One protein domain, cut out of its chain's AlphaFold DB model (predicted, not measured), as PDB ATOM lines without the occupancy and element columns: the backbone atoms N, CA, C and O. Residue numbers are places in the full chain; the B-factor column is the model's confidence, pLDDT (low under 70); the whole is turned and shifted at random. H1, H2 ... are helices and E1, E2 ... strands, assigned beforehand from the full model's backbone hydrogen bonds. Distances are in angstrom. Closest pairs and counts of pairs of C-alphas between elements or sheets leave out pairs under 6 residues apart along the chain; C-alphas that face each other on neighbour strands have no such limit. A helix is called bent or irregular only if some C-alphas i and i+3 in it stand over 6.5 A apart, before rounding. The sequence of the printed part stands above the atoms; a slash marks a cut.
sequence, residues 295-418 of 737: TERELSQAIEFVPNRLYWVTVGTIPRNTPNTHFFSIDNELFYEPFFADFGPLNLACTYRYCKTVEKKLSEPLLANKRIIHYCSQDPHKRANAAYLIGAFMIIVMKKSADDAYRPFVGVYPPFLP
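This is residues 295 to 418 of the 737 residues of the protein "Protein-tyrosine-phosphatase" of Vitrella brassicaformis (strain CCMP3155) (UniProt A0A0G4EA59). A twisted sheet of four strands is covered on one face by helices: H3 lies over its inner strands E2 and E4, H2 crosses H3 steeply and lies over E4, and H4 folds back from H3 toward the edge strand E1. The short H1 only grazes the sheet, and the long link of residues 329 to 347 reaches out to Phe 340. The printed part has 124 residues, with four named helices and four named strands in the order H1 E1 E2 E3 H2 E4 H3 H4. The sheet runs E1 E2 E4 E3 and is mixed, and the class is mixed, helices and strands. The whole is compact, with a radius of gyration of the C-alphas of 13.9 A and spans of 43 by 31 by 27 A.

Find C-alpha 296 at (174.929, 219.960, 235.302), where H1, residues 296 to 299, begins. Next come E1, residues 303 to 306, E2, residues 310 to 315 and 16.1 A long, and E3, residues 325 to 328. Go on to H2, residues 348 to 363, 22.4 A from first to last C-alpha, then E4, residues 371 to 377, 19.0 A. H3, residues 380 to 396, runs 24.2 A from C-alpha 380 at (155.390, 230.126, 235.719). H4, residues 402 to 409, ends at C-alpha 409 at (155.355, 216.171, 232.610); it is irregular, with C-alphas 405 and 408 7.1 A apart.

Begin with the sheet, only just strongly twisted, its C-alphas up to 4.1 A off the best plane. E1 and E2 form an antiparallel hairpin, with N 303 and O 312 at 2.8 A. E2 and E4 are parallel, with N 311 and O 372 at 2.9 A; E4 and E3 are parallel, with N 326 and O 371 at 2.8 A. E3, H2 and E4 make a strand-helix-strand unit, two parallel neighbour strands with a helix between, its crossover right-handed. H2, H3 and H4 on one face of the sheet give two layers. H3 runs along the strands at a height over the sheet of 9.7 A, and H2 at 10.8 A. H2 and H3 touch at Cys 355 and Phe 393, their closest C-alphas, 5.3 A apart, at a steep tilt of 69 degrees, only just short of about perpendicular. H3 and H4, a helical hairpin, touch at the closest C-alphas of Gly 391 and Ala 405, 4.9 A. H1 is apart from H2, H3 and H4. In H2 and H3 every O i to N i+4 pair is within hydrogen-bond range; in H4, 2 of 4 are, and H1 is too short for one.

Look to Phe 340 and Asn 369 for the two C-alphas farthest apart, 43.4 A. The printed part has no cut, and the link from E3 to H2 is long. The mean pLDDT of the printed part is 94.9; residues 295 to 296 are under 70.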
ATOM      1  N   THR A 295     174.480 224.766 235.353       60.78
ATOM      2  CA  THR A 295     174.777 223.672 236.279       60.78
ATOM      3  C   THR A 295     174.393 222.337 235.644       60.78
ATOM      4  O   THR A 295     173.308 222.190 235.080       60.78
ATOM      5  N   GLU A 296     175.251 221.322 235.768       64.94
ATOM      6  CA  GLU A 296     174.929 219.960 235.302       64.94
ATOM      7  C   GLU A 296     173.645 219.429 235.964       64.94
ATOM      8  O   GLU A 296     172.903 218.653 235.368       64.94
ATOM      9  N   ARG A 297     173.333 219.946 237.159       70.69
ATOM     10  CA  ARG A 297     172.104 219.710 237.920       70.69
ATOM     11  C   ARG A 297     170.826 220.231 237.246       70.69
ATOM     12  O   ARG A 297     169.778 219.614 237.401       70.69
ATOM     13  N   GLU A 298     170.882 221.346 236.517       73.00
ATOM     14  CA  GLU A 298     169.750 221.802 235.693       73.00
ATOM     15  C   GLU A 298     169.580 220.880 234.479       73.00
ATOM     16  O   GLU A 298     168.464 220.495 234.142       73.00
ATOM     17  N   LEU A 299     170.684 220.438 233.863       75.19
ATOM     18  CA  LEU A 299     170.638 219.477 232.755       75.19
ATOM     19  C   LEU A 299     170.173 218.079 233.179       75.19
ATOM     20  O   LEU A 299     169.492 217.420 232.397       75.19
ATOM     21  N   SER A 300     170.439 217.640 234.413       81.06
ATOM     22  CA  SER A 300     169.884 216.389 234.951       81.06
ATOM     23  C   SER A 300     168.373 216.453 235.224       81.06
ATOM     24  O   SER A 300     167.780 215.441 235.580       81.06
ATOM     25  N   GLN A 301     167.744 217.625 235.077       85.88
ATOM     26  CA  GLN A 301     166.288 217.812 235.121       85.88
ATOM     27  C   GLN A 301     165.665 217.957 233.718       85.88
ATOM     28  O   GLN A 301     164.472 218.244 233.603       85.88
ATOM     29  N   ALA A 302     166.444 217.772 232.646       93.31
ATOM     30  CA  ALA A 302     165.940 217.842 231.280       93.31
ATOM     31  C   ALA A 302     165.058 216.625 230.946       93.31
ATOM     32  O   ALA A 302     165.509 215.481 230.950       93.31
ATOM     33  N   ILE A 303     163.795 216.887 230.623       96.69
ATOM     34  CA  ILE A 303     162.785 215.888 230.271       96.69
ATOM     35  C   ILE A 303     162.995 215.466 228.817       96.69
ATOM     36  O   ILE A 303     163.013 216.312 227.921       96.69
ATOM     37  N   GLU A 304     163.150 214.168 228.569       96.50
ATOM     38  CA  GLU A 304     163.349 213.621 227.226       96.50
ATOM     39  C   GLU A 304     162.016 213.446 226.478       96.50
ATOM     40  O   GLU A 304     161.067 212.853 226.991       96.50
ATOM     41  N   PHE A 305     161.956 213.954 225.244       96.81
ATOM     42  CA  PHE A 305     160.785 213.888 224.360       96.81
ATOM     43  C   PHE A 305     161.045 213.081 223.083       96.81
ATOM     44  O   PHE A 305     160.149 212.392 222.592       96.81
ATOM     45  N   VAL A 306     162.275 213.116 222.560       95.75
ATOM     46  CA  VAL A 306     162.752 212.189 221.523       95.75
ATOM     47  C   VAL A 306     164.092 211.616 221.994       95.75
ATOM     48  O   VAL A 306     165.016 212.414 222.183       95.75
ATOM     49  N   PRO A 307     164.219 210.283 222.169       94.94
ATOM     50  CA  PRO A 307     165.409 209.647 222.729       94.94
ATOM     51  C   PRO A 307     166.721 210.140 222.123       94.94
ATOM     52  O   PRO A 307     166.880 210.149 220.902       94.94
ATOM     53  N   ASN A 308     167.652 210.565 222.979       93.06
ATOM     54  CA  ASN A 308     168.965 211.113 222.617       93.06
ATOM     55  C   ASN A 308     168.957 212.373 221.718       93.06
ATOM     56  O   ASN A 308     170.031 212.841 221.332       93.06
ATOM     57  N   ARG A 309     167.795 212.957 221.374       96.19
ATOM     58  CA  ARG A 309     167.690 214.029 220.359       96.19
ATOM     59  C   ARG A 309     166.907 215.272 220.778       96.19
ATOM     60  O   ARG A 309     167.387 216.357 220.464       96.19
ATOM     61  N   LEU A 310     165.760 215.165 221.455       98.12
ATOM     62  CA  LEU A 310     164.940 216.324 221.851       98.12
ATOM     63  C   LEU A 310     164.604 216.291 223.342       98.12
ATOM     64  O   LEU A 310     164.010 215.323 223.817       98.12
ATOM     65  N   TYR A 311     164.914 217.386 224.036       98.06
ATOM     66  CA  TYR A 311     164.659 217.569 225.465       98.06
ATOM     67  C   TYR A 311     163.970 218.903 225.760       98.06
ATOM     68  O   TYR A 311     164.086 219.857 224.985       98.06
ATOM     69  N   TRP A 312     163.326 218.982 226.922       97.81
ATOM     70  CA  TRP A 312     162.774 220.205 227.507       97.81
ATOM     71  C   TRP A 312     163.327 220.437 228.918       97.81
ATOM     72  O   TRP A 312     163.447 219.487 229.687       97.81
ATOM     73  N   VAL A 313     163.656 221.678 229.288       95.88
ATOM     74  CA  VAL A 313     164.223 222.002 230.612       95.88
ATOM     75  C   VAL A 313     163.879 223.426 231.067       95.88
ATOM     76  O   VAL A 313     163.690 224.324 230.247       95.88
ATOM     77  N   THR A 314     163.839 223.660 232.380       94.44
ATOM     78  CA  THR A 314     163.663 225.001 232.968       94.44
ATOM     79  C   THR A 314     164.956 225.477 233.613       94.44
ATOM     80  O   THR A 314     165.516 224.749 234.430       94.44
ATOM     81  N   VAL A 315     165.416 226.685 233.289       92.25
ATOM     82  CA  VAL A 315     166.771 227.158 233.637       92.25
ATOM     83  C   VAL A 315     166.752 228.483 234.395       92.25
ATOM     84  O   VAL A 315     165.897 229.337 234.149       92.25
ATOM     85  N   GLY A 316     167.698 228.657 235.321       88.62
ATOM     86  CA  GLY A 316     167.905 229.923 236.031       88.62
ATOM     87  C   GLY A 316     168.758 230.929 235.247       88.62
ATOM     88  O   GLY A 316     168.627 232.135 235.450       88.62
ATOM     89  N   THR A 317     169.612 230.452 234.338       85.56
ATOM     90  CA  THR A 317     170.496 231.269 233.489       85.56
ATOM     91  C   THR A 317     170.403 230.851 232.021       85.56
ATOM     92  O   THR A 317     170.000 229.734 231.703       85.56
ATOM     93  N   ILE A 318     170.765 231.752 231.100       87.94
ATOM     94  CA  ILE A 318     170.745 231.465 229.658       87.94
ATOM     95  C   ILE A 318     171.879 230.475 229.317       87.94
ATOM     96  O   ILE A 318     173.052 230.818 229.492       87.94
ATOM     97  N   PRO A 319     171.570 229.265 228.813       88.81
ATOM     98  CA  PRO A 319     172.571 228.253 228.514       88.81
ATOM     99  C   PRO A 319     173.331 228.566 227.221       88.81
ATOM    100  O   PRO A 319     172.806 229.172 226.284       88.81
ATOM    101  N   ARG A 320     174.584 228.108 227.148       88.12
ATOM    102  CA  ARG A 320     175.438 228.240 225.959       88.12
ATOM    103  C   ARG A 320     175.481 226.943 225.158       88.12
ATOM    104  O   ARG A 320     175.621 225.864 225.725       88.12
ATOM    105  N   ASN A 321     175.435 227.067 223.833       91.12
ATOM    106  CA  ASN A 321     175.663 225.952 222.913       91.12
ATOM    107  C   ASN A 321     177.035 225.307 223.140       91.12
ATOM    108  O   ASN A 321     178.024 225.994 223.396       91.12
ATOM    109  N   THR A 322     177.089 223.987 222.990       90.75
ATOM    110  CA  THR A 322     178.307 223.177 223.132       90.75
ATOM    111  C   THR A 322     178.571 222.401 221.831       90.75
ATOM    112  O   THR A 322     177.745 222.435 220.905       90.75
ATOM    113  N   PRO A 323     179.696 221.668 221.705       91.31
ATOM    114  CA  PRO A 323     179.905 220.774 220.568       91.31
ATOM    115  C   PRO A 323     178.734 219.798 220.371       91.31
ATOM    116  O   PRO A 323     178.225 219.690 219.259       91.31
ATOM    117  N   ASN A 324     178.211 219.220 221.460       92.38
ATOM    118  CA  ASN A 324     177.247 218.110 221.421       92.38
ATOM    119  C   ASN A 324     175.802 218.522 221.779       92.38
ATOM    120  O   ASN A 324     174.909 217.678 221.832       92.38
ATOM    121  N   THR A 325     175.545 219.792 222.110       94.38
ATOM    122  CA  THR A 325     174.221 220.274 222.552       94.38
ATOM    123  C   THR A 325     173.886 221.636 221.941       94.38
ATOM    124  O   THR A 325     174.682 222.574 222.014       94.38
ATOM    125  N   HIS A 326     172.694 221.741 221.349       96.62
ATOM    126  CA  HIS A 326     172.099 222.975 220.836       96.62
ATOM    127  C   HIS A 326     170.919 223.383 221.718       96.62
ATOM    128  O   HIS A 326     169.947 222.640 221.842       96.62
ATOM    129  N   PHE A 327     170.976 224.583 222.279       96.50
ATOM    130  CA  PHE A 327     169.920 225.179 223.087       96.50
ATOM    131  C   PHE A 327     169.088 226.171 222.269       96.50
ATOM    132  O   PHE A 327     169.602 226.895 221.412       96.50
ATOM    133  N   PHE A 328     167.788 226.234 222.537       97.50
ATOM    134  CA  PHE A 328     166.908 227.295 222.046       97.50
ATOM    135  C   PHE A 328     165.756 227.536 223.026       97.50
ATOM    136  O   PHE A 328     165.409 226.648 223.799       97.50
ATOM    137  N   SER A 329     165.158 228.722 222.973       97.19
ATOM    138  CA  SER A 329     164.001 229.091 223.785       97.19
ATOM    139  C   SER A 329     163.063 229.961 222.972       97.19
ATOM    140  O   SER A 329     163.528 230.734 222.141       97.19
ATOM    141  N   ILE A 330     161.763 229.862 223.247       96.19
ATOM    142  CA  ILE A 330     160.754 230.747 222.662       96.19
ATOM    143  C   ILE A 330     160.334 231.888 223.591       96.19
ATOM    144  O   ILE A 330     159.472 232.682 223.219       96.19
ATOM    145  N   ASP A 331     160.950 232.019 224.773       94.75
ATOM    146  CA  ASP A 331     160.553 233.000 225.791       94.75
ATOM    147  C   ASP A 331     160.573 234.447 225.273       94.75
ATOM    148  O   ASP A 331     159.756 235.253 225.715       94.75
ATOM    149  N   ASN A 332     161.439 234.754 224.304       92.94
ATOM    150  CA  ASN A 332     161.532 236.060 223.643       92.94
ATOM    151  C   ASN A 332     161.247 235.989 222.125       92.94
ATOM    152  O   ASN A 332     161.582 236.922 221.400       92.94
ATOM    153  N   GLU A 333     160.652 234.891 221.641       94.44
ATOM    154  CA  GLU A 333     160.285 234.692 220.225       94.44
ATOM    155  C   GLU A 333     158.764 234.573 220.033       94.44
ATOM    156  O   GLU A 333     158.217 235.136 219.086       94.44
ATOM    157  N   LEU A 334     158.073 233.850 220.925       96.25
ATOM    158  CA  LEU A 334     156.628 233.627 220.875       96.25
ATOM    159  C   LEU A 334     155.962 234.255 222.105       96.25
ATOM    160  O   LEU A 334     156.192 233.855 223.252       96.25
ATOM    161  N   PHE A 335     155.123 235.255 221.852       93.44
ATOM    162  CA  PHE A 335     154.467 236.058 222.877       93.44
ATOM    163  C   PHE A 335     152.970 235.746 222.938       93.44
ATOM    164  O   PHE A 335     152.327 235.521 221.918       93.44
ATOM    165  N   TYR A 336     152.423 235.749 224.151       96.31
ATOM    166  CA  TYR A 336     150.983 235.800 224.378       96.31
ATOM    167  C   TYR A 336     150.613 237.259 224.653       96.31
ATOM    168  O   TYR A 336     151.278 237.900 225.469       96.31
ATOM    169  N   GLU A 337     149.582 237.779 223.992       94.25
ATOM    170  CA  GLU A 337     149.059 239.125 224.246       94.25
ATOM    171  C   GLU A 337     147.936 239.047 225.300       94.25
ATOM    172  O   GLU A 337     146.865 238.520 224.997       94.25
ATOM    173  N   PRO A 338     148.161 239.516 226.545       95.25
ATOM    174  CA  PRO A 338     147.196 239.368 227.628       95.25
ATOM    175  C   PRO A 338     146.052 240.377 227.525       95.25
ATOM    176  O   PRO A 338     146.276 241.570 227.320       95.25
ATOM    177  N   PHE A 339     144.823 239.922 227.772       94.88
ATOM    178  CA  PHE A 339     143.683 240.824 227.958       94.88
ATOM    179  C   PHE A 339     143.637 241.411 229.379       94.88
ATOM    180  O   PHE A 339     143.190 242.541 229.572       94.88
ATOM    181  N   PHE A 340     144.085 240.656 230.384       95.25
ATOM    182  CA  PHE A 340     144.207 241.134 231.762       95.25
ATOM    183  C   PHE A 340     145.347 240.438 232.519       95.25
ATOM    184  O   PHE A 340     146.394 241.033 232.759       95.25
ATOM    185  N   ALA A 341     145.131 239.182 232.913       95.75
ATOM    186  CA  ALA A 341     146.078 238.355 233.671       95.75
ATOM    187  C   ALA A 341     146.144 236.909 233.143       95.75
ATOM    188  O   ALA A 341     146.890 236.076 233.658       95.75
ATOM    189  N   ASP A 342     145.342 236.603 232.127       97.56
ATOM    190  CA  ASP A 342     145.533 235.473 231.233       97.56
ATOM    191  C   ASP A 342     146.908 235.551 230.558       97.56
ATOM    192  O   ASP A 342     147.383 236.626 230.205       97.56
ATOM    193  N   PHE A 343     147.558 234.399 230.411       97.94
ATOM    194  CA  PHE A 343     148.944 234.301 229.941       97.94
ATOM    195  C   PHE A 343     149.147 233.206 228.883       97.94
ATOM    196  O   PHE A 343     150.274 232.962 228.456       97.94
ATOM    197  N   GLY A 344     148.082 232.501 228.502       97.81
ATOM    198  CA  GLY A 344     148.116 231.359 227.597       97.81
ATOM    199  C   GLY A 344     146.780 230.599 227.556       97.81
ATOM    200  O   GLY A 344     145.833 230.993 228.245       97.81
ATOM    201  N   PRO A 345     146.693 229.496 226.787       98.50
ATOM    202  CA  PRO A 345     147.751 228.932 225.944       98.50
ATOM    203  C   PRO A 345     148.132 229.849 224.775       98.50
ATOM    204  O   PRO A 345     147.371 230.730 224.380       98.50
ATOM    205  N   LEU A 346     149.316 229.626 224.203       98.62
ATOM    206  CA  LEU A 346     149.702 230.245 222.934       98.62
ATOM    207  C   LEU A 346     148.811 229.739 221.781       98.62
ATOM    208  O   LEU A 346     148.379 228.586 221.773       98.62
ATOM    209  N   ASN A 347     148.534 230.618 220.813       98.62
ATOM    210  CA  ASN A 347     147.544 230.389 219.754       98.62
ATOM    211  C   ASN A 347     148.016 229.398 218.660       98.62
ATOM    212  O   ASN A 347     149.158 228.919 218.676       98.62
ATOM    213  N   LEU A 348     147.151 229.093 217.682       98.56
ATOM    214  CA  LEU A 348     147.486 228.220 216.544       98.56
ATOM    215  C   LEU A 348     148.705 228.716 215.748       98.56
ATOM    216  O   LEU A 348     149.550 227.897 215.387       98.56
ATOM    217  N   ALA A 349     148.852 230.026 215.524       98.44
ATOM    218  CA  ALA A 349     150.007 230.587 214.819       98.44
ATOM    219  C   ALA A 349     151.329 230.321 215.557       98.44
ATOM    220  O   ALA A 349     152.280 229.795 214.974       98.44
ATOM    221  N   CYS A 350     151.374 230.589 216.864       98.69
ATOM    222  CA  CYS A 350     152.520 230.272 217.716       98.69
ATOM    223  C   CYS A 350     152.799 228.763 217.765       98.69
ATOM    224  O   CYS A 350     153.954 228.343 217.708       98.69
ATOM    225  N   THR A 351     151.745 227.943 217.823       98.75
ATOM    226  CA  THR A 351     151.838 226.475 217.832       98.75
ATOM    227  C   THR A 351     152.447 225.949 216.526       98.75
ATOM    228  O   THR A 351     153.393 225.161 216.561       98.75
ATOM    229  N   TYR A 352     151.978 226.440 215.376       98.75
ATOM    230  CA  TYR A 352     152.514 226.111 214.055       98.75
ATOM    231  C   TYR A 352     153.977 226.559 213.903       98.75
ATOM    232  O   TYR A 352     154.832 225.762 213.515       98.75
ATOM    233  N   ARG A 353     154.291 227.811 214.277       98.69
ATOM    234  CA  ARG A 353     155.660 228.357 214.249       98.69
ATOM    235  C   ARG A 353     156.618 227.542 215.114       98.69
ATOM    236  O   ARG A 353     157.702 227.202 214.650       98.69
ATOM    237  N   TYR A 354     156.213 227.174 216.332       98.81
ATOM    238  CA  TYR A 354     157.011 226.307 217.197       98.81
ATOM    239  C   TYR A 354     157.281 224.947 216.543       98.81
ATOM    240  O   TYR A 354     158.432 224.510 216.500       98.81
ATOM    241  N   CYS A 355     156.253 224.301 215.980       98.75
ATOM    242  CA  CYS A 355     156.418 223.007 215.320       98.75
ATOM    243  C   CYS A 355     157.409 223.092 214.149       98.75
ATOM    244  O   CYS A 355     158.345 222.295 214.105       98.75
ATOM    245  N   LYS A 356     157.305 224.110 213.278       98.38
ATOM    246  CA  LYS A 356     158.262 224.331 212.176       98.38
ATOM    247  C   LYS A 356     159.682 224.631 212.678       98.38
ATOM    248  O   LYS A 356     160.650 224.151 212.088       98.38
ATOM    249  N   THR A 357     159.828 225.359 213.787       98.38
ATOM    250  CA  THR A 357     161.128 225.613 214.433       98.38
ATOM    251  C   THR A 357     161.770 224.330 214.973       98.38
ATOM    252  O   THR A 357     162.982 224.156 214.825       98.38
ATOM    253  N   VAL A 358     160.993 223.413 215.562       98.50
ATOM    254  CA  VAL A 358     161.508 222.120 216.051       98.50
ATOM    255  C   VAL A 358     161.793 221.153 214.901       98.50
ATOM    256  O   VAL A 358     162.874 220.568 214.886       98.50
ATOM    257  N   GLU A 359     160.899 221.041 213.909       97.94
ATOM    258  CA  GLU A 359     161.136 220.264 212.681       97.94
ATOM    259  C   GLU A 359     162.458 220.681 212.027       97.94
ATOM    260  O   GLU A 359     163.339 219.840 211.845       97.94
ATOM    261  N   LYS A 360     162.647 221.990 211.782       98.06
ATOM    262  CA  LYS A 360     163.885 222.514 211.193       98.06
ATOM    263  C   LYS A 360     165.113 222.146 212.023       98.06
ATOM    264  O   LYS A 360     166.109 221.711 211.454       98.06
ATOM    265  N   LYS A 361     165.071 222.300 213.352       98.00
ATOM    266  CA  LYS A 361     166.218 221.974 214.222       98.00
ATOM    267  C   LYS A 361     166.555 220.481 214.218       98.00
ATOM    268  O   LYS A 361     167.730 220.148 214.310       98.00
ATOM    269  N   LEU A 362     165.561 219.598 214.098       97.12
ATOM    270  CA  LEU A 362     165.769 218.147 214.028       97.12
ATOM    271  C   LEU A 362     166.352 217.692 212.680       97.12
ATOM    272  O   LEU A 362     167.136 216.740 212.666       97.12
ATOM    273  N   SER A 363     165.994 218.364 211.576       96.75
ATOM    274  CA  SER A 363     166.478 218.060 210.220       96.75
ATOM    275  C   SER A 363     167.774 218.778 209.817       96.75
ATOM    276  O   SER A 363     168.424 218.354 208.868       96.75
ATOM    277  N   GLU A 364     168.140 219.871 210.494       97.19
ATOM    278  CA  GLU A 364     169.341 220.678 210.225       97.19
ATOM    279  C   GLU A 364     170.626 219.818 210.282       97.19
ATOM    280  O   GLU A 364     170.978 219.335 211.365       97.19
ATOM    281  N   PRO A 365     171.377 219.639 209.173       96.50
ATOM    282  CA  PRO A 365     172.555 218.764 209.148       96.50
ATOM    283  C   PRO A 365     173.632 219.151 210.170       96.50
ATOM    284  O   PRO A 365     174.258 218.283 210.776       96.50
ATOM    285  N   LEU A 366     173.791 220.452 210.445       95.50
ATOM    286  CA  LEU A 366     174.721 220.981 211.454       95.50
ATOM    287  C   LEU A 366     174.337 220.612 212.906       95.50
ATOM    288  O   LEU A 366     175.145 220.776 213.825       95.50
ATOM    289  N   LEU A 367     173.114 220.113 213.120       96.12
ATOM    290  CA  LEU A 367     172.569 219.665 214.406       96.12
ATOM    291  C   LEU A 367     172.299 218.147 214.450       96.12
ATOM    292  O   LEU A 367     171.845 217.644 215.479       96.12
ATOM    293  N   ALA A 368     172.599 217.402 213.378       93.06
ATOM    294  CA  ALA A 368     172.277 215.975 213.258       93.06
ATOM    295  C   ALA A 368     172.848 215.120 214.407       93.06
ATOM    296  O   ALA A 368     172.149 214.263 214.947       93.06
ATOM    297  N   ASN A 369     174.077 215.420 214.839       93.38
ATOM    298  CA  ASN A 369     174.778 214.722 215.924       93.38
ATOM    299  C   ASN A 369     174.671 215.449 217.282       93.38
ATOM    300  O   ASN A 369     175.501 215.235 218.166       93.38
ATOM    301  N   LYS A 370     173.692 216.350 217.456       96.06
ATOM    302  CA  LYS A 370     173.504 217.125 218.692       96.06
ATOM    303  C   LYS A 370     172.190 216.786 219.390       96.06
ATOM    304  O   LYS A 370     171.161 216.557 218.750       96.06
ATOM    305  N   ARG A 371     172.218 216.863 220.723       95.94
ATOM    306  CA  ARG A 371     171.008 216.981 221.547       95.94
ATOM    307  C   ARG A 371     170.430 218.380 221.364       95.94
ATOM    308  O   ARG A 371     171.154 219.364 221.524       95.94
ATOM    309  N   ILE A 372     169.150 218.476 221.044       98.06
ATOM    310  CA  ILE A 372     168.416 219.734 220.900       98.06
ATOM    311  C   ILE A 372     167.597 219.928 222.173       98.06
ATOM    312  O   ILE A 372     166.765 219.095 222.521       98.06
ATOM    313  N   ILE A 373     167.861 221.015 222.893       97.44
ATOM    314  CA  ILE A 373     167.243 221.304 224.185       97.44
ATOM    315  C   ILE A 373     166.414 222.580 224.062       97.44
ATOM    316  O   ILE A 373     166.954 223.677 223.892       97.44
ATOM    317  N   HIS A 374     165.096 222.421 224.158       98.06
ATOM    318  CA  HIS A 374     164.175 223.522 224.392       98.06
ATOM    319  C   HIS A 374     164.302 223.929 225.862       98.06
ATOM    320  O   HIS A 374     163.933 223.163 226.749       98.06
ATOM    321  N   TYR A 375     164.838 225.115 226.134       96.44
ATOM    322  CA  TYR A 375     164.825 225.683 227.477       96.44
ATOM    323  C   TYR A 375     163.782 226.794 227.590       96.44
ATOM    324  O   TYR A 375     163.508 227.512 226.628       96.44
ATOM    325  N   CYS A 376     163.240 226.981 228.785       95.88
ATOM    326  CA  CYS A 376     162.545 228.207 229.167       95.88
ATOM    327  C   CYS A 376     163.039 228.682 230.534       95.88
ATOM    328  O   CYS A 376     163.649 227.926 231.298       95.88
ATOM    329  N   SER A 377     162.781 229.944 230.849       94.62
ATOM    330  CA  SER A 377     163.017 230.505 232.176       94.62
ATOM    331  C   SER A 377     162.175 229.803 233.253       94.62
ATOM    332  O   SER A 377     161.245 229.041 232.969       94.62
ATOM    333  N   GLN A 378     162.486 230.068 234.522       94.12
ATOM    334  CA  GLN A 378     161.702 229.577 235.662       94.12
ATOM    335  C   GLN A 378     160.363 230.323 235.871       94.12
ATOM    336  O   GLN A 378     159.627 229.992 236.800       94.12
ATOM    337  N   ASP A 379     160.010 231.289 235.013       96.75
ATOM    338  CA  ASP A 379     158.733 232.009 235.082       96.75
ATOM    339  C   ASP A 379     157.525 231.057 234.897       96.75
ATOM    340  O   ASP A 379     157.481 230.310 233.914       96.75
ATOM    341  N   PRO A 380     156.515 231.060 235.793       97.50
ATOM    342  CA  PRO A 380     155.390 230.126 235.719       97.50
ATOM    343  C   PRO A 380     154.593 230.168 234.406       97.50
ATOM    344  O   PRO A 380     154.114 229.120 233.964       97.50
ATOM    345  N   HIS A 381     154.467 231.337 233.768       97.81
ATOM    346  CA  HIS A 381     153.727 231.497 232.516       97.81
ATOM    347  C   HIS A 381     154.529 230.961 231.324       97.81
ATOM    348  O   HIS A 381     153.991 230.226 230.490       97.81
ATOM    349  N   LYS A 382     155.830 231.276 231.261       97.88
ATOM    350  CA  LYS A 382     156.751 230.740 230.247       97.88
ATOM    351  C   LYS A 382     156.889 229.227 230.362       97.88
ATOM    352  O   LYS A 382     156.708 228.544 229.357       97.88
ATOM    353  N   ARG A 383     157.064 228.687 231.577       97.88
ATOM    354  CA  ARG A 383     157.081 227.234 231.840       97.88
ATOM    355  C   ARG A 383     155.848 226.534 231.274       97.88
ATOM    356  O   ARG A 383     155.989 225.549 230.554       97.88
ATOM    357  N   ALA A 384     154.651 227.045 231.569       98.50
ATOM    358  CA  ALA A 384     153.402 226.444 231.103       98.50
ATOM    359  C   ALA A 384     153.262 226.491 229.571       98.50
ATOM    360  O   ALA A 384     152.954 225.475 228.951       98.50
ATOM    361  N   ASN A 385     153.553 227.636 228.947       98.75
ATOM    362  CA  ASN A 385     153.486 227.782 227.491       98.75
ATOM    363  C   ASN A 385     154.544 226.960 226.745       98.75
ATOM    364  O   ASN A 385     154.218 226.335 225.738       98.75
ATOM    365  N   ALA A 386     155.781 226.901 227.239       98.56
ATOM    366  CA  ALA A 386     156.839 226.079 226.656       98.56
ATOM    367  C   ALA A 386     156.501 224.577 226.728       98.56
ATOM    368  O   ALA A 386     156.747 223.846 225.766       98.56
ATOM    369  N   ALA A 387     155.890 224.133 227.833       98.62
ATOM    370  CA  ALA A 387     155.413 222.763 228.008       98.62
ATOM    371  C   ALA A 387     154.203 222.431 227.111       98.62
ATOM    372  O   ALA A 387     154.183 221.374 226.476       98.62
ATOM    373  N   TYR A 388     153.233 223.344 226.983       98.88
ATOM    374  CA  TYR A 388     152.144 223.216 226.006       98.88
ATOM    375  C   TYR A 388     152.681 223.089 224.574       98.88
ATOM    376  O   TYR A 388     152.288 222.169 223.862       98.88
ATOM    377  N   LEU A 389     153.610 223.959 224.160       98.88
ATOM    378  CA  LEU A 389     154.139 223.965 222.794       98.88
ATOM    379  C   LEU A 389     154.877 222.668 222.429       98.88
ATOM    380  O   LEU A 389     154.655 222.134 221.340       98.88
ATOM    381  N   ILE A 390     155.714 222.118 223.321       98.81
ATOM    382  CA  ILE A 390     156.363 220.830 223.035       98.81
ATOM    383  C   ILE A 390     155.369 219.663 223.063       98.81
ATOM    384  O   ILE A 390     155.434 218.810 222.181       98.81
ATOM    385  N   GLY A 391     154.382 219.666 223.967       98.81
ATOM    386  CA  GLY A 391     153.283 218.697 223.930       98.81
ATOM    387  C   GLY A 391     152.488 218.763 222.617       98.81
ATOM    388  O   GLY A 391     152.192 217.731 222.015       98.81
ATOM    389  N   ALA A 392     152.213 219.968 222.114       98.88
ATOM    390  CA  ALA A 392     151.527 220.184 220.846       98.88
ATOM    391  C   ALA A 392     152.354 219.667 219.656       98.88
ATOM    392  O   ALA A 392     151.805 218.990 218.792       98.88
ATOM    393  N   PHE A 393     153.675 219.879 219.652       98.88
ATOM    394  CA  PHE A 393     154.586 219.265 218.676       98.88
ATOM    395  C   PHE A 393     154.547 217.727 218.717       98.88
ATOM    396  O   PHE A 393     154.522 217.087 217.662       98.88
ATOM    397  N   MET A 394     154.473 217.113 219.905       98.81
ATOM    398  CA  MET A 394     154.363 215.652 220.014       98.81
ATOM    399  C   MET A 394     153.062 215.114 219.397       98.81
ATOM    400  O   MET A 394     153.082 214.049 218.781       98.81
ATOM    401  N   ILE A 395     151.949 215.843 219.514       98.81
ATOM    402  CA  ILE A 395     150.665 215.476 218.891       98.81
ATOM    403  C   ILE A 395     150.708 215.733 217.377       98.81
ATOM    404  O   ILE A 395     150.429 214.838 216.580       98.81
ATOM    405  N   ILE A 396     151.082 216.950 216.968       98.62
ATOM    406  CA  ILE A 396     151.008 217.420 215.579       98.62
ATOM    407  C   ILE A 396     152.021 216.705 214.680       98.62
ATOM    408  O   ILE A 396     151.645 216.205 213.619       98.62
ATOM    409  N   VAL A 397     153.293 216.653 215.087       98.31
ATOM    410  CA  VAL A 397     154.399 216.148 214.257       98.31
ATOM    411  C   VAL A 397     154.708 214.694 214.602       98.31
ATOM    412  O   VAL A 397     154.674 213.838 213.723       98.31
ATOM    413  N   MET A 398     154.924 214.381 215.886       97.75
ATOM    414  CA  MET A 398     155.292 213.021 216.328       97.75
ATOM    415  C   MET A 398     154.096 212.051 216.443       97.75
ATOM    416  O   MET A 398     154.281 210.907 216.870       97.75
ATOM    417  N   LYS A 399     152.885 212.505 216.078       97.88
ATOM    418  CA  LYS A 399     151.613 211.752 216.049       97.88
ATOM    419  C   LYS A 399     151.312 210.974 217.344       97.88
ATOM    420  O   LYS A 399     150.784 209.862 217.306       97.88
ATOM    421  N   LYS A 400     151.669 211.544 218.499       98.38
ATOM    422  CA  LYS A 400     151.370 210.988 219.827       98.38
ATOM    423  C   LYS A 400     149.943 211.304 220.268       98.38
ATOM    424  O   LYS A 400     149.348 212.285 219.831       98.38
ATOM    425  N   SER A 401     149.427 210.483 221.182       98.62
ATOM    426  CA  SER A 401     148.235 210.830 221.956       98.62
ATOM    427  C   SER A 401     148.520 212.039 222.857       98.62
ATOM    428  O   SER A 401     149.669 212.284 223.235       98.62
ATOM    429  N   ALA A 402     147.484 212.779 223.248       98.38
ATOM    430  CA  ALA A 402     147.617 213.846 224.242       98.38
ATOM    431  C   ALA A 402     148.093 213.313 225.609       98.38
ATOM    432  O   ALA A 402     148.770 214.028 226.346       98.38
ATOM    433  N   ASP A 403     147.789 212.051 225.925       98.25
ATOM    434  CA  ASP A 403     148.256 211.371 227.136       98.25
ATOM    435  C   ASP A 403     149.764 211.092 227.061       98.25
ATOM    436  O   ASP A 403     150.493 211.459 227.975       98.25
ATOM    437  N   ASP A 404     150.269 210.540 225.953       98.19
ATOM    438  CA  ASP A 404     151.708 210.327 225.733       98.19
ATOM    439  C   ASP A 404     152.497 211.633 225.615       98.19
ATOM    440  O   ASP A 404     153.642 211.694 226.056       98.19
ATOM    441  N   ALA A 405     151.901 212.673 225.029       98.38
ATOM    442  CA  ALA A 405     152.508 213.995 224.923       98.38
ATOM    443  C   ALA A 405     152.642 214.691 226.289       98.38
ATOM    444  O   ALA A 405     153.578 215.465 226.487       98.38
ATOM    445  N   TYR A 406     151.730 214.416 227.228       98.19
ATOM    446  CA  TYR A 406     151.744 215.005 228.568       98.19
ATOM    447  C   TYR A 406     152.410 214.116 229.632       98.19
ATOM    448  O   TYR A 406     152.919 214.627 230.626       98.19
ATOM    449  N   ARG A 407     152.471 212.793 229.431       97.81
ATOM    450  CA  ARG A 407     153.050 211.819 230.374       97.81
ATOM    451  C   ARG A 407     154.465 212.169 230.881       97.81
ATOM    452  O   ARG A 407     154.678 211.987 232.078       97.81
ATOM    453  N   PRO A 408     155.402 212.721 230.080       97.06
ATOM    454  CA  PRO A 408     156.712 213.159 230.577       97.06
ATOM    455  C   PRO A 408     156.664 214.322 231.586       97.06
ATOM    456  O   PRO A 408     157.632 214.540 232.305       97.06
ATOM    457  N   PHE A 409     155.554 215.067 231.663       96.56
ATOM    458  CA  PHE A 409     155.355 216.171 232.610       96.56
ATOM    459  C   PHE A 409     154.721 215.749 233.948       96.56
ATOM    460  O   PHE A 409     154.586 216.576 234.854       96.56
ATOM    461  N   VAL A 410     154.326 214.481 234.106       93.94
ATOM    462  CA  VAL A 410     153.729 213.982 235.354       93.94
ATOM    463  C   VAL A 410     154.778 213.988 236.470       93.94
ATOM    464  O   VAL A 410     155.843 213.396 236.340       93.94
ATOM    465  N   GLY A 411     154.471 214.664 237.582       90.56
ATOM    466  CA  GLY A 411     155.378 214.801 238.730       90.56
ATOM    467  C   GLY A 411     156.376 215.965 238.648       90.56
ATOM    468  O   GLY A 411     157.155 216.147 239.581       90.56
ATOM    469  N   VAL A 412     156.352 216.783 237.589       93.69
ATOM    470  CA  VAL A 412     157.224 217.967 237.475       93.69
ATOM    471  C   VAL A 412     156.950 218.971 238.598       93.69
ATOM    472  O   VAL A 412     155.815 219.411 238.798       93.69
ATOM    473  N   TYR A 413     158.015 219.374 239.295       90.00
ATOM    474  CA  TYR A 413     157.976 220.340 240.391       90.00
ATOM    475  C   TYR A 413     158.880 221.561 240.108       90.00
ATOM    476  O   TYR A 413     160.004 221.372 239.642       90.00
ATOM    477  N   PRO A 414     158.450 222.808 240.401       93.50
ATOM    478  CA  PRO A 414     157.100 223.199 240.821       93.50
ATOM    479  C   PRO A 414     156.049 222.832 239.761       93.50
ATOM    480  O   PRO A 414     156.394 222.787 238.576       93.50
ATOM    481  N   PRO A 415     154.782 222.589 240.134       95.94
ATOM    482  CA  PRO A 415     153.738 222.289 239.158       95.94
ATOM    483  C   PRO A 415     153.601 223.408 238.114       95.94
ATOM    484  O   PRO A 415     154.021 224.551 238.324       95.94
ATOM    485  N   PHE A 416     153.025 223.079 236.959       97.69
ATOM    486  CA  PHE A 416     152.669 224.079 235.957       97.69
ATOM    487  C   PHE A 416     151.452 224.881 236.423       97.69
ATOM    488  O   PHE A 416     150.484 224.301 236.917       97.69
ATOM    489  N   LEU A 417     151.487 226.204 236.247       97.31
ATOM    490  CA  LEU A 417     150.337 227.051 236.548       97.31
ATOM    491  C   LEU A 417     149.233 226.799 235.499       97.31
ATOM    492  O   LEU A 417     149.525 226.905 234.304       97.31
ATOM    493  N   PRO A 418     147.987 226.474 235.893       97.75
ATOM    494  CA  PRO A 418     146.885 226.346 234.947       97.75
ATOM    495  C   PRO A 418     146.548 227.683 234.281       97.75
ATOM    496  O   PRO A 418     146.651 228.746 234.895       97.75
TER     497      PRO A 418